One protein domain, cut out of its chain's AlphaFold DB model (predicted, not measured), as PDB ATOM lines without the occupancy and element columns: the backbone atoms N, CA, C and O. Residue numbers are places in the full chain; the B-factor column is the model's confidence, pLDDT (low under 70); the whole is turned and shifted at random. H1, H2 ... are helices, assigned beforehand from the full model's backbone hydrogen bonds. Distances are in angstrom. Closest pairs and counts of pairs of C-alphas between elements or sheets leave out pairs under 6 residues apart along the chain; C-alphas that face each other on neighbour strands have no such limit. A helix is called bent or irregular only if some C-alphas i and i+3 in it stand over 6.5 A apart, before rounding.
ATOM      1  N   ASN A  66     -16.158  44.292  35.462       39.69
ATOM      2  CA  ASN A  66     -16.618  42.927  35.235       39.69
ATOM      3  C   ASN A  66     -16.839  42.666  33.743       39.69
ATOM      4  O   ASN A  66     -16.426  41.630  33.236       39.69
ATOM      5  N   LYS A  67     -17.429  43.618  33.011       44.31
ATOM      6  CA  LYS A  67     -17.650  43.485  31.561       44.31
ATOM      7  C   LYS A  67     -16.340  43.447  30.766       44.31
ATOM      8  O   LYS A  67     -16.243  42.692  29.801       44.31
ATOM      9  N   LEU A  68     -15.333  44.222  31.182       41.62
ATOM     10  CA  LEU A  68     -14.005  44.229  30.561       41.62
ATOM     11  C   LEU A  68     -13.245  42.919  30.825       41.62
ATOM     12  O   LEU A  68     -12.774  42.301  29.875       41.62
ATOM     13  N   ILE A  69     -13.217  42.452  32.082       45.50
ATOM     14  CA  ILE A  69     -12.605  41.164  32.460       45.50
ATOM     15  C   ILE A  69     -13.241  40.031  31.655       45.50
ATOM     16  O   ILE A  69     -12.537  39.224  31.060       45.50
ATOM     17  N   VAL A  70     -14.570  40.014  31.555       48.78
ATOM     18  CA  VAL A  70     -15.309  39.015  30.777       48.78
ATOM     19  C   VAL A  70     -14.934  39.056  29.296       48.78
ATOM     20  O   VAL A  70     -14.637  38.013  28.718       48.78
ATOM     21  N   SER A  71     -14.915  40.240  28.678       52.12
ATOM     22  CA  SER A  71     -14.571  40.388  27.258       52.12
ATOM     23  C   SER A  71     -13.147  39.915  26.952       52.12
ATOM     24  O   SER A  71     -12.936  39.186  25.981       52.12
ATOM     25  N   ASP A  72     -12.170  40.294  27.777       53.91
ATOM     26  CA  ASP A  72     -10.769  39.907  27.590       53.91
ATOM     27  C   ASP A  72     -10.572  38.401  27.818       53.91
ATOM     28  O   ASP A  72      -9.873  37.728  27.059       53.91
ATOM     29  N   MET A  73     -11.257  37.838  28.814       54.59
ATOM     30  CA  MET A  73     -11.147  36.426  29.166       54.59
ATOM     31  C   MET A  73     -11.785  35.507  28.108       54.59
ATOM     32  O   MET A  73     -11.231  34.457  27.786       54.59
ATOM     33  N   PHE A  74     -12.892  35.920  27.478       59.81
ATOM     34  CA  PHE A  74     -13.467  35.195  26.336       59.81
ATOM     35  C   PHE A  74     -12.672  35.374  25.044       59.81
ATOM     36  O   PHE A  74     -12.579  34.429  24.263       59.81
ATOM     37  N   SER A  75     -12.025  36.527  24.845       59.12
ATOM     38  CA  SER A  75     -11.075  36.692  23.744       59.12
ATOM     39  C   SER A  75      -9.922  35.690  23.854       59.12
ATOM     40  O   SER A  75      -9.535  35.110  22.845       59.12
ATOM     41  N   ILE A  76      -9.432  35.392  25.063       52.06
ATOM     42  CA  ILE A  76      -8.410  34.353  25.293       52.06
ATOM     43  C   ILE A  76      -8.930  32.954  24.920       52.06
ATOM     44  O   ILE A  76      -8.211  32.182  24.287       52.06
ATOM     45  N   LEU A  77     -10.188  32.637  25.246       58.25
ATOM     46  CA  LEU A  77     -10.805  31.352  24.892       58.25
ATOM     47  C   LEU A  77     -11.044  31.172  23.385       58.25
ATOM     48  O   LEU A  77     -10.980  30.041  22.904       58.25
ATOM     49  N   ASP A  78     -11.310  32.256  22.653       59.12
ATOM     50  CA  ASP A  78     -11.515  32.232  21.198       59.12
ATOM     51  C   ASP A  78     -10.209  32.374  20.395       59.12
ATOM     52  O   ASP A  78     -10.159  31.989  19.226       59.12
ATOM     53  N   THR A  79      -9.148  32.932  20.990       55.03
ATOM     54  CA  THR A  79      -7.856  33.149  20.310       55.03
ATOM     55  C   THR A  79      -6.883  31.988  20.466       55.03
ATOM     56  O   THR A  79      -6.031  31.804  19.592       55.03
ATOM     57  N   LEU A  80      -6.996  31.192  21.534       56.75
ATOM     58  CA  LEU A  80      -6.160  30.009  21.715       56.75
ATOM     59  C   LEU A  80      -6.700  28.826  20.894       56.75
ATOM     60  O   LEU A  80      -7.896  28.527  20.955       56.75
ATOM     61  N   PRO A  81      -5.841  28.106  20.149       65.56
ATOM     62  CA  PRO A  81      -6.246  26.852  19.534       65.56
ATOM     63  C   PRO A  81      -6.711  25.877  20.625       65.56
ATOM     64  O   PRO A  81      -6.094  25.762  21.686       65.56
ATOM     65  N   PHE A  82      -7.821  25.174  20.378       68.44
ATOM     66  CA  PHE A  82      -8.465  24.303  21.370       68.44
ATOM     67  C   PHE A  82      -7.516  23.222  21.923       68.44
ATOM     68  O   PHE A  82      -7.691  22.775  23.057       68.44
ATOM     69  N   GLU A  83      -6.497  22.824  21.153       71.38
ATOM     70  CA  GLU A  83      -5.467  21.882  21.600       71.38
ATOM     71  C   GLU A  83      -4.588  22.412  22.745       71.38
ATOM     72  O   GLU A  83      -4.104  21.616  23.555       71.38
ATOM     73  N   GLU A  84      -4.408  23.730  22.847       73.94
ATOM     74  CA  GLU A  84      -3.515  24.380  23.817       73.94
ATOM     75  C   GLU A  84      -4.245  24.891  25.065       73.94
ATOM     76  O   GLU A  84      -3.610  25.252  26.062       73.94
ATOM     77  N   LEU A  85      -5.581  24.890  25.042       81.25
ATOM     78  CA  LEU A  85      -6.387  25.438  26.122       81.25
ATOM     79  C   LEU A  85      -6.243  24.596  27.398       81.25
ATOM     80  O   LEU A  85      -6.703  23.448  27.474       81.25
ATOM     81  N   GLN A  86      -5.598  25.194  28.402       87.44
ATOM     82  CA  GLN A  86      -5.361  24.576  29.703       87.44
ATOM     83  C   GLN A  86      -6.689  24.309  30.412       87.44
ATOM     84  O   GLN A  86      -7.545  25.189  30.521       87.44
ATOM     85  N   SER A  87      -6.856  23.081  30.893       88.00
ATOM     86  CA  SER A  87      -8.096  22.614  31.506       88.00
ATOM     87  C   SER A  87      -8.405  23.354  32.808       88.00
ATOM     88  O   SER A  87      -9.535  23.798  32.981       88.00
ATOM     89  N   GLU A  88      -7.410  23.564  33.677       87.69
ATOM     90  CA  GLU A  88      -7.611  24.307  34.931       87.69
ATOM     91  C   GLU A  88      -7.955  25.770  34.659       87.69
ATOM     92  O   GLU A  88      -8.967  26.253  35.154       87.69
ATOM     93  N   LEU A  89      -7.192  26.434  33.780       83.62
ATOM     94  CA  LEU A  89      -7.446  27.829  33.416       83.62
ATOM     95  C   LEU A  89      -8.876  28.012  32.898       83.62
ATOM     96  O   LEU A  89      -9.560  28.942  33.310       83.62
ATOM     97  N   PHE A  90      -9.349  27.112  32.031       84.94
ATOM     98  CA  PHE A  90     -10.718  27.149  31.521       84.94
ATOM     99  C   PHE A  90     -11.773  26.985  32.625       84.94
ATOM    100  O   PHE A  90     -12.814  27.645  32.588       84.94
ATOM    101  N   LEU A  91     -11.540  26.104  33.600       88.75
ATOM    102  CA  LEU A  91     -12.488  25.877  34.690       88.75
ATOM    103  C   LEU A  91     -12.510  27.033  35.685       88.75
ATOM    104  O   LEU A  91     -13.600  27.471  36.039       88.75
ATOM    105  N   GLU A  92     -11.351  27.559  36.077       84.69
ATOM    106  CA  GLU A  92     -11.233  28.751  36.930       84.69
ATOM    107  C   GLU A  92     -11.932  29.952  36.284       84.69
ATOM    108  O   GLU A  92     -12.759  30.613  36.906       84.69
ATOM    109  N   THR A  93     -11.693  30.143  34.987       78.50
ATOM    110  CA  THR A  93     -12.372  31.119  34.127       78.50
ATOM    111  C   THR A  93     -13.895  30.950  34.185       78.50
ATOM    112  O   THR A  93     -14.631  31.915  34.394       78.50
ATOM    113  N   CYS A  94     -14.411  29.724  34.036       83.75
ATOM    114  CA  CYS A  94     -15.846  29.478  34.171       83.75
ATOM    115  C   CYS A  94     -16.341  29.827  35.589       83.75
ATOM    116  O   CYS A  94     -17.345  30.519  35.731       83.75
ATOM    117  N   GLU A  95     -15.653  29.388  36.643       83.31
ATOM    118  CA  GLU A  95     -16.036  29.679  38.034       83.31
ATOM    119  C   GLU A  95     -16.117  31.186  38.305       83.31
ATOM    120  O   GLU A  95     -17.118  31.661  38.854       83.31
ATOM    121  N   GLU A  96     -15.108  31.937  37.866       77.88
ATOM    122  CA  GLU A  96     -15.055  33.391  37.985       77.88
ATOM    123  C   GLU A  96     -16.199  34.043  37.203       77.88
ATOM    124  O   GLU A  96     -16.964  34.834  37.764       77.88
ATOM    125  N   TYR A  97     -16.416  33.629  35.954       75.56
ATOM    126  CA  TYR A  97     -17.466  34.187  35.110       75.56
ATOM    127  C   TYR A  97     -18.869  34.022  35.706       75.56
ATOM    128  O   TYR A  97     -19.646  34.976  35.779       75.56
ATOM    129  N   PHE A  98     -19.198  32.829  36.204       77.62
ATOM    130  CA  PHE A  98     -20.500  32.566  36.826       77.62
ATOM    131  C   PHE A  98     -20.592  33.070  38.276       77.62
ATOM    132  O   PHE A  98     -21.680  33.072  38.866       77.62
ATOM    133  N   SER A  99     -19.485  33.518  38.876       74.06
ATOM    134  CA  SER A  99     -19.508  34.218  40.163       74.06
ATOM    135  C   SER A  99     -20.046  35.646  40.029       74.06
ATOM    136  O   SER A  99     -20.814  36.074  40.891       74.06
ATOM    137  N   ILE A 100     -19.734  36.318  38.913       67.81
ATOM    138  CA  ILE A 100     -20.186  37.679  38.573       67.81
ATOM    139  C   ILE A 100     -21.701  37.710  38.327       67.81
ATOM    140  O   ILE A 100     -22.379  38.696  38.626       67.81
ATOM    141  N   VAL A 101     -22.267  36.603  37.840       68.62
ATOM    142  CA  VAL A 101     -23.710  36.426  37.638       68.62
ATOM    143  C   VAL A 101     -24.408  36.253  39.003       68.62
ATOM    144  O   VAL A 101     -24.745  35.154  39.439       68.62
ATOM    145  N   GLY A 102     -24.588  37.367  39.720       61.94
ATOM    146  CA  GLY A 102     -25.038  37.408  41.119       61.94
ATOM    147  C   GLY A 102     -26.556  37.426  41.343       61.94
ATOM    148  O   GLY A 102     -27.004  37.386  42.489       61.94
ATOM    149  N   HIS A 103     -27.377  37.493  40.289       72.38
ATOM    150  CA  HIS A 103     -28.831  37.580  40.459       72.38
ATOM    151  C   HIS A 103     -29.433  36.200  40.818       72.38
ATOM    152  O   HIS A 103     -29.201  35.236  40.086       72.38
ATOM    153  N   PRO A 104     -30.273  36.076  41.871       73.56
ATOM    154  CA  PRO A 104     -30.834  34.792  42.326       73.56
ATOM    155  C   PRO A 104     -31.594  33.992  41.260       73.56
ATOM    156  O   PRO A 104     -31.693  32.771  41.347       73.56
ATOM    157  N   ILE A 105     -32.104  34.669  40.227       76.62
ATOM    158  CA  ILE A 105     -32.769  34.037  39.076       76.62
ATOM    159  C   ILE A 105     -31.846  33.074  38.310       76.62
ATOM    160  O   ILE A 105     -32.321  32.125  37.695       76.62
ATOM    161  N   PHE A 106     -30.529  33.279  38.393       80.94
ATOM    162  CA  PHE A 106     -29.526  32.425  37.768       80.94
ATOM    163  C   PHE A 106     -29.065  31.278  38.675       80.94
ATOM    164  O   PHE A 106     -28.195  30.510  38.280       80.94
ATOM    165  N   ALA A 107     -29.642  31.103  39.871       83.31
ATOM    166  CA  ALA A 107     -29.257  30.016  40.773       83.31
ATOM    167  C   ALA A 107     -29.365  28.608  40.138       83.31
ATOM    168  O   ALA A 107     -28.420  27.833  40.300       83.31
ATOM    169  N   PRO A 108     -30.422  28.261  39.366       84.19
ATOM    170  CA  PRO A 108     -30.479  26.973  38.669       84.19
ATOM    171  C   PRO A 108     -29.375  26.820  37.615       84.19
ATOM    172  O   PRO A 108     -28.786  25.751  37.492       84.19
ATOM    173  N   LEU A 109     -29.056  27.904  36.898       85.31
ATOM    174  CA  LEU A 109     -27.975  27.934  35.912       85.31
ATOM    175  C   LEU A 109     -26.614  27.717  36.584       85.31
ATOM    176  O   LEU A 109     -25.838  26.874  36.146       85.31
ATOM    177  N   LYS A 110     -26.348  28.424  37.686       84.94
ATOM    178  CA  LYS A 110     -25.108  28.295  38.462       84.94
ATOM    179  C   LYS A 110     -24.925  26.884  39.022       84.94
ATOM    180  O   LYS A 110     -23.815  26.357  39.012       84.94
ATOM    181  N   ALA A 111     -26.005  26.258  39.487       88.94
ATOM    182  CA  ALA A 111     -25.973  24.874  39.945       88.94
ATOM    183  C   ALA A 111     -25.608  23.898  38.812       88.94
ATOM    184  O   ALA A 111     -24.791  23.003  39.027       88.94
ATOM    185  N   ASP A 112     -26.165  24.090  37.612       90.81
ATOM    186  CA  ASP A 112     -25.865  23.239  36.456       90.81
ATOM    187  C   ASP A 112     -24.411  23.400  35.980       90.81
ATOM    188  O   ASP A 112     -23.679  22.417  35.835       90.81
ATOM    189  N   VAL A 113     -23.944  24.647  35.859       90.75
ATOM    190  CA  VAL A 113     -22.551  24.983  35.533       90.75
ATOM    191  C   VAL A 113     -21.586  24.317  36.510       90.75
ATOM    192  O   VAL A 113     -20.683  23.601  36.079       90.75
ATOM    193  N   ASN A 114     -21.808  24.475  37.819       92.38
ATOM    194  CA  ASN A 114     -20.978  23.834  38.841       92.38
ATOM    195  C   ASN A 114     -21.006  22.304  38.720       92.38
ATOM    196  O   ASN A 114     -19.987  21.640  38.909       92.38
ATOM    197  N   GLY A 115     -22.157  21.724  38.373       94.38
ATOM    198  CA  GLY A 115     -22.275  20.300  38.071       94.38
ATOM    199  C   GLY A 115     -21.352  19.866  36.929       94.38
ATOM    200  O   GLY A 115     -20.665  18.851  37.048       94.38
ATOM    201  N   ASN A 116     -21.289  20.643  35.847       95.00
ATOM    202  CA  ASN A 116     -20.436  20.346  34.697       95.00
ATOM    203  C   ASN A 116     -18.945  20.604  34.972       95.00
ATOM    204  O   ASN A 116     -18.124  19.770  34.590       95.00
ATOM    205  N   ILE A 117     -18.593  21.660  35.714       94.12
ATOM    206  CA  ILE A 117     -17.221  21.901  36.202       94.12
ATOM    207  C   ILE A 117     -16.733  20.696  37.013       94.12
ATOM    208  O   ILE A 117     -15.650  20.167  36.768       94.12
ATOM    209  N   ASN A 118     -17.569  20.184  37.920       95.38
ATOM    210  CA  ASN A 118     -17.231  19.022  38.738       95.38
ATOM    211  C   ASN A 118     -17.012  17.741  37.912       95.38
ATOM    212  O   ASN A 118     -16.180  16.912  38.292       95.38
ATOM    213  N   LYS A 119     -17.716  17.559  36.782       95.25
ATOM    214  CA  LYS A 119     -17.457  16.431  35.863       95.25
ATOM    215  C   LYS A 119     -16.035  16.516  35.293       95.25
ATOM    216  O   LYS A 119     -15.327  15.509  35.323       95.25
ATOM    217  N   LEU A 120     -15.614  17.699  34.831       95.00
ATOM    218  CA  LEU A 120     -14.268  17.912  34.284       95.00
ATOM    219  C   LEU A 120     -13.192  17.791  35.363       95.00
ATOM    220  O   LEU A 120     -12.244  17.034  35.169       95.00
ATOM    221  N   ARG A 121     -13.360  18.446  36.522       95.44
ATOM    222  CA  ARG A 121     -12.396  18.343  37.633       95.44
ATOM    223  C   ARG A 121     -12.199  16.904  38.088       95.44
ATOM    224  O   ARG A 121     -11.073  16.487  38.338       95.44
ATOM    225  N   ARG A 122     -13.269  16.100  38.149       95.44
ATOM    226  CA  ARG A 122     -13.137  14.670  38.464       95.44
ATOM    227  C   ARG A 122     -12.241  13.957  37.453       95.44
ATOM    228  O   ARG A 122     -11.366  13.212  37.876       95.44
ATOM    229  N   LYS A 123     -12.444  14.200  36.157       95.00
ATOM    230  CA  LYS A 123     -11.637  13.589  35.095       95.00
ATOM    231  C   LYS A 123     -10.180  14.047  35.163       95.00
ATOM    232  O   LYS A 123      -9.286  13.215  35.109       95.00
ATOM    233  N   MET A 124      -9.939  15.338  35.388       94.62
ATOM    234  CA  MET A 124      -8.593  15.888  35.598       94.62
ATOM    235  C   MET A 124      -7.878  15.237  36.783       94.62
ATOM    236  O   MET A 124      -6.716  14.855  36.672       94.62
ATOM    237  N   ASN A 125      -8.588  15.039  37.894       94.81
ATOM    238  CA  ASN A 125      -8.039  14.435  39.107       94.81
ATOM    239  C   ASN A 125      -7.661  12.955  38.944       94.81
ATOM    240  O   ASN A 125      -6.875  12.454  39.745       94.81
ATOM    241  N   GLU A 126      -8.165  12.254  37.922       95.06
ATOM    242  CA  GLU A 126      -7.695  10.899  37.598       95.06
ATOM    243  C   GLU A 126      -6.216  10.911  37.182       95.06
ATOM    244  O   GLU A 126      -5.474   9.987  37.519       95.06
ATOM    245  N   ASN A 127      -5.777  11.952  36.463       94.38
ATOM    246  CA  ASN A 127      -4.382  12.139  36.070       94.38
ATOM    247  C   ASN A 127      -4.091  13.596  35.658       94.38
ATOM    248  O   ASN A 127      -4.165  13.952  34.481       94.38
ATOM    249  N   MET A 128      -3.677  14.421  36.621       91.00
ATOM    250  CA  MET A 128      -3.411  15.852  36.409       91.00
ATOM    251  C   MET A 128      -2.274  16.136  35.413       91.00
ATOM    252  O   MET A 128      -2.232  17.208  34.821       91.00
ATOM    253  N   ILE A 129      -1.350  15.188  35.212       91.94
ATOM    254  CA  ILE A 129      -0.251  15.334  34.242       91.94
ATOM    255  C   ILE A 129      -0.758  15.062  32.824       91.94
ATOM    256  O   ILE A 129      -0.392  15.767  31.890       91.94
ATOM    257  N   LYS A 130      -1.613  14.046  32.654       92.75
ATOM    258  CA  LYS A 130      -2.204  13.710  31.353       92.75
ATOM    259  C   LYS A 130      -3.230  14.752  30.917       92.75
ATOM    260  O   LYS A 130      -3.297  15.062  29.736       92.75
ATOM    261  N   PHE A 131      -4.019  15.265  31.858       94.38
ATOM    262  CA  PHE A 131      -5.211  16.068  31.589       94.38
ATOM    263  C   PHE A 131      -4.990  17.580  31.716       94.38
ATOM    264  O   PHE A 131      -5.874  18.302  32.174       94.38
ATOM    265  N   GLN A 132      -3.814  18.060  31.300       89.06
ATOM    266  CA  GLN A 132      -3.443  19.481  31.348       89.06
ATOM    267  C   GLN A 132      -4.230  20.344  30.355       89.06
ATOM    268  O   GLN A 132      -4.452  21.522  30.612       89.06
ATOM    269  N   THR A 133      -4.687  19.770  29.237       89.44
ATOM    270  CA  THR A 133      -5.472  20.490  28.220       89.44
ATOM    271  C   THR A 133      -6.863  19.896  28.060       89.44
ATOM    272  O   THR A 133      -7.066  18.694  28.250       89.44
ATOM    273  N   LEU A 134      -7.839  20.705  27.644       89.62
ATOM    274  CA  LEU A 134      -9.186  20.204  27.336       89.62
ATOM    275  C   LEU A 134      -9.168  19.149  26.225       89.62
ATOM    276  O   LEU A 134      -9.918  18.173  26.276       89.62
ATOM    277  N   TYR A 135      -8.268  19.307  25.255       90.44
ATOM    278  CA  TYR A 135      -8.071  18.335  24.187       90.44
ATOM    279  C   TYR A 135      -7.627  16.968  24.710       90.44
ATOM    280  O   TYR A 135      -8.165  15.951  24.284       90.44
ATOM    281  N   SER A 136      -6.697  16.919  25.669       92.69
ATOM    282  CA  SER A 136      -6.238  15.649  26.249       92.69
ATOM    283  C   SER A 136      -7.353  14.884  26.978       92.69
ATOM    284  O   SER A 136      -7.421  13.657  26.887       92.69
ATOM    285  N   ILE A 137      -8.265  15.605  27.640       93.44
ATOM    286  CA  ILE A 137      -9.465  15.043  28.277       93.44
ATOM    287  C   ILE A 137     -10.419  14.486  27.218       93.44
ATOM    288  O   ILE A 137     -10.887  13.354  27.334       93.44
ATOM    289  N   LEU A 138     -10.688  15.277  26.175       93.25
ATOM    290  CA  LEU A 138     -11.579  14.892  25.085       93.25
ATOM    291  C   LEU A 138     -11.049  13.656  24.346       93.25
ATOM    292  O   LEU A 138     -11.795  12.707  24.115       93.25
ATOM    293  N   ASN A 139      -9.763  13.656  23.991       93.69
ATOM    294  CA  ASN A 139      -9.144  12.564  23.252       93.69
ATOM    295  C   ASN A 139      -9.171  11.252  24.054       93.69
ATOM    296  O   ASN A 139      -9.488  10.208  23.494       93.69
ATOM    297  N   ASP A 140      -8.943  11.306  25.371       95.56
ATOM    298  CA  ASP A 140      -9.050  10.132  26.246       95.56
ATOM    299  C   ASP A 140     -10.460   9.525  26.250       95.56
ATOM    300  O   ASP A 140     -10.613   8.313  26.106       95.56
ATOM    301  N   GLU A 141     -11.507  10.349  26.349       94.69
ATOM    302  CA  GLU A 141     -12.881   9.840  26.306       94.69
ATOM    303  C   GLU A 141     -13.310   9.369  24.910       94.69
ATOM    304  O   GLU A 141     -14.135   8.456  24.802       94.69
ATOM    305  N   ILE A 142     -12.763   9.951  23.837       94.50
ATOM    306  CA  ILE A 142     -12.966   9.469  22.463       94.50
ATOM    307  C   ILE A 142     -12.339   8.083  22.297       94.50
ATOM    308  O   ILE A 142     -13.018   7.157  21.846       94.50
ATOM    309  N   GLU A 143     -11.077   7.920  22.699       95.81
ATOM    310  CA  GLU A 143     -10.352   6.646  22.639       95.81
ATOM    311  C   GLU A 143     -11.044   5.569  23.483       95.81
ATOM    312  O   GLU A 143     -11.241   4.441  23.020       95.81
ATOM    313  N   ALA A 144     -11.504   5.931  24.683       95.25
ATOM    314  CA  ALA A 144     -12.246   5.044  25.575       95.25
ATOM    315  C   ALA A 144     -13.713   4.818  25.154       95.25
ATOM    316  O   ALA A 144     -14.392   3.964  25.725       95.25
ATOM    317  N   ARG A 145     -14.218   5.560  24.156       94.94
ATOM    318  CA  ARG A 145     -15.631   5.581  23.726       94.94
ATOM    319  C   ARG A 145     -16.608   5.906  24.863       94.94
ATOM    320  O   ARG A 145     -17.735   5.411  24.890       94.94
ATOM    321  N   THR A 146     -16.190   6.762  25.790       94.31
ATOM    322  CA  THR A 146     -16.974   7.184  26.960       94.31
ATOM    323  C   THR A 146     -17.535   8.598  26.836       94.31
ATOM    324  O   THR A 146     -18.148   9.080  27.783       94.31
ATOM    325  N   THR A 147     -17.412   9.250  25.676       90.94
ATOM    326  CA  THR A 147     -17.911  10.623  25.449       90.94
ATOM    327  C   THR A 147     -19.399  10.805  25.763       90.94
ATOM    328  O   THR A 147     -19.794  11.868  26.233       90.94
ATOM    329  N   ASN A 148     -20.218   9.763  25.580       89.56
ATOM    330  CA  ASN A 148     -21.657   9.762  25.883       89.56
ATOM    331  C   ASN A 148     -22.004   9.045  27.201       89.56
ATOM    332  O   ASN A 148     -23.176   8.782  27.481       89.56
ATOM    333  N   ALA A 149     -21.003   8.660  27.999       91.69
ATOM    334  CA  ALA A 149     -21.236   7.990  29.269       91.69
ATOM    335  C   ALA A 149     -21.911   8.934  30.274       91.69
ATOM    336  O   ALA A 149     -21.753  10.157  30.240       91.69
ATOM    337  N   ARG A 150     -22.644   8.353  31.228       88.81
ATOM    338  CA  ARG A 150     -23.242   9.129  32.317       88.81
ATOM    339  C   ARG A 150     -22.134   9.835  33.103       88.81
ATOM    340  O   ARG A 150     -21.260   9.182  33.663       88.81
ATOM    341  N   ASN A 151     -22.237  11.159  33.201       89.25
ATOM    342  CA  ASN A 151     -21.246  12.040  33.826       89.25
ATOM    343  C   ASN A 151     -19.895  12.147  33.088       89.25
ATOM    344  O   ASN A 151     -18.884  12.435  33.733       89.25
ATOM    345  N   SER A 152     -19.901  11.938  31.771       94.62
ATOM    346  CA  SER A 152     -18.791  12.231  30.858       94.62
ATOM    347  C   SER A 152     -18.266  13.663  31.020       94.62
ATOM    348  O   SER A 152     -19.043  14.610  31.198       94.62
ATOM    349  N   ALA A 153     -16.944  13.818  30.956       94.56
ATOM    350  CA  ALA A 153     -16.298  15.124  30.943       94.56
ATOM    351  C   ALA A 153     -16.547  15.854  29.616       94.56
ATOM    352  O   ALA A 153     -16.747  17.064  29.621       94.56
ATOM    353  N   THR A 154     -16.631  15.132  28.496       93.38
ATOM    354  CA  THR A 154     -16.968  15.673  27.172       93.38
ATOM    355  C   THR A 154     -18.361  16.295  27.164       93.38
ATOM    356  O   THR A 154     -18.541  17.396  26.647       93.38
ATOM    357  N   ASP A 155     -19.346  15.625  27.770       93.62
ATOM    358  CA  ASP A 155     -20.699  16.175  27.930       93.62
ATOM    359  C   ASP A 155     -20.665  17.441  28.797       93.62
ATOM    360  O   ASP A 155     -21.196  18.478  28.405       93.62
ATOM    361  N   GLY A 156     -19.955  17.400  29.931       93.69
ATOM    362  CA  GLY A 156     -19.747  18.585  30.768       93.69
ATOM    363  C   GLY A 156     -19.131  19.757  29.997       93.69
ATOM    364  O   GLY A 156     -19.618  20.882  30.091       93.69
ATOM    365  N   LEU A 157     -18.111  19.492  29.180       91.94
ATOM    366  CA  LEU A 157     -17.394  20.507  28.414       91.94
ATOM    367  C   LEU A 157     -18.285  21.131  27.337       91.94
ATOM    368  O   LEU A 157     -18.277  22.348  27.146       91.94
ATOM    369  N   LEU A 158     -19.094  20.311  26.664       90.56
ATOM    370  CA  LEU A 158     -20.077  20.777  25.692       90.56
ATOM    371  C   LEU A 158     -21.065  21.764  26.329       90.56
ATOM    372  O   LEU A 158     -21.343  22.815  25.748       90.56
ATOM    373  N   TRP A 159     -21.591  21.435  27.513       91.69
ATOM    374  CA  TRP A 159     -22.518  22.309  28.234       91.69
ATOM    375  C   TRP A 159     -21.850  23.602  28.694       91.69
ATOM    376  O   TRP A 159     -22.409  24.671  28.458       91.69
ATOM    377  N   LEU A 160     -20.633  23.539  29.243       90.06
ATOM    378  CA  LEU A 160     -19.879  24.737  29.627       90.06
ATOM    379  C   LEU A 160     -19.667  25.679  28.439       90.06
ATOM    380  O   LEU A 160     -20.006  26.857  28.532       90.06
ATOM    381  N   LYS A 161     -19.244  25.153  27.281       84.75
ATOM    382  CA  LYS A 161     -19.105  25.953  26.056       84.75
ATOM    383  C   LYS A 161     -20.422  26.616  25.643       84.75
ATOM    384  O   LYS A 161     -20.428  27.776  25.240       84.75
ATOM    385  N   ARG A 162     -21.550  25.906  25.755       85.38
ATOM    386  CA  ARG A 162     -22.874  26.485  25.475       85.38
ATOM    387  C   ARG A 162     -23.208  27.616  26.440       85.38
ATOM    388  O   ARG A 162     -23.691  28.643  25.980       85.38
ATOM    389  N   TYR A 163     -22.949  27.460  27.737       84.56
ATOM    390  CA  TYR A 163     -23.247  28.509  28.712       84.56
ATOM    391  C   TYR A 163     -22.394  29.759  28.509       84.56
ATOM    392  O   TYR A 163     -22.933  30.862  28.550       84.56
ATOM    393  N   CYS A 164     -21.106  29.586  28.213       77.25
ATOM    394  CA  CYS A 164     -20.212  30.665  27.809       77.25
ATOM    395  C   CYS A 164     -20.785  31.459  26.626       77.25
ATOM    396  O   CYS A 164     -20.956  32.668  26.715       77.25
ATOM    397  N   ILE A 165     -21.172  30.767  25.549       74.69
ATOM    398  CA  ILE A 165     -21.751  31.405  24.357       74.69
ATOM    399  C   ILE A 165     -23.077  32.101  24.681       74.69
ATOM    400  O   ILE A 165     -23.303  33.224  24.249       74.69
ATOM    401  N   ILE A 166     -23.968  31.447  25.430       73.06
ATOM    402  CA  ILE A 166     -25.285  32.000  25.763       73.06
ATOM    403  C   ILE A 166     -25.138  33.303  26.544       73.06
ATOM    404  O   ILE A 166     -25.792  34.282  26.203       73.06
ATOM    405  N   LEU A 167     -24.285  33.340  27.567       67.31
ATOM    406  CA  LEU A 167     -24.107  34.552  28.358       67.31
ATOM    407  C   LEU A 167     -23.406  35.672  27.578       67.31
ATOM    408  O   LEU A 167     -23.756  36.829  27.784       67.31
ATOM    409  N   LEU A 168     -22.524  35.355  26.623       63.22
ATOM    410  CA  LEU A 168     -21.974  36.350  25.692       63.22
ATOM    411  C   LEU A 168     -23.055  37.049  24.854       63.22
ATOM    412  O   LEU A 168     -22.891  38.209  24.501       63.22
ATOM    413  N   PHE A 169     -24.171  36.380  24.549       64.00
ATOM    414  CA  PHE A 169     -25.294  37.014  23.849       64.00
ATOM    415  C   PHE A 169     -26.138  37.943  24.738       64.00
ATOM    416  O   PHE A 169     -26.944  38.707  24.207       64.00
ATOM    417  N   PHE A 170     -26.003  37.867  26.066       57.12
ATOM    418  CA  PHE A 170     -26.839  38.608  27.020       57.12
ATOM    419  C   PHE A 170     -26.126  39.782  27.713       57.12
ATOM    420  O   PHE A 170     -26.785  40.508  28.460       57.12
TER     421      PHE A 170
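What this domain is: This is residues 66 to 170 of the 171 residues of the protein "Hypothetical protein" of Rotaria sp. Silwood2 (UniProt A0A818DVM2). Three helices, H2, H3 and H5, make an up-and-down bundle, each running against the one before it, with H3 the longest. H1 packs on the outer side of H2, and H4 packs on the beginning of H5 at one end of the bundle. The printed part has 105 residues with five named helices, H1 to H5 in chain order, and no named strand; the class is all helix. It is compact, with a radius of gyration of the C-alphas of 13.7 A and spans of 39 by 29 by 21 A.

How they stand to each other: H3, residues 104 to 126, has a kink of 27 degrees near residue 111 and is irregular, with C-alphas 105 and 108 7.4 A apart. With residues 113 to 123 alone it touches H5, residues 153 to 168, opposite ways at an only just steep tilt of 36 degrees; the closest C-alphas, of Asn 116 and Gly 156, are 4.4 A apart. H3 forms a hairpin with H2, residues 87 to 100, at a shallow tilt of 14 degrees; the closest C-alphas, of Leu 91 and Ile 117, are 6.4 A apart. H2 and H5 are close but not clearly touching, the closest C-alphas being those of Cys 94 and Leu 160 at 7.7 A. H1, residues 66 to 79, forms a hairpin with H2, the closest C-alphas being those of Val 70 and Tyr 97 at 6.8 A; it is near H5 and apart from H3. H4, residues 134 to 143, forms a hairpin with H5, which touches it with residues 153 to 154 alone; the C-alphas of Leu 138 and Thr 154 are closest, at 5.8 A. Every O i to N i+4 pair is within hydrogen-bond range in H1, H2, H4 and H5, and 17 of 19 in H3.

Where its parts are: H3 is 33.6 A from first to last C-alpha, H5 22.6 A, H2 20.6 A, H1 19.9 A and H4 14.4 A. H1 begins at C-alpha 66 (-16.618, 42.927, 35.235), and H5 ends at C-alpha 168 (-21.974, 36.350, 25.692).

The domain as a whole: The C-alphas of His 103 and Glu 143, the two farthest apart, are 40.2 A apart. The printed part has no cut and no long link. The mean pLDDT of the printed part is 81.1; residues 66 to 82, 100 to 102 and 167 to 170 are under 70.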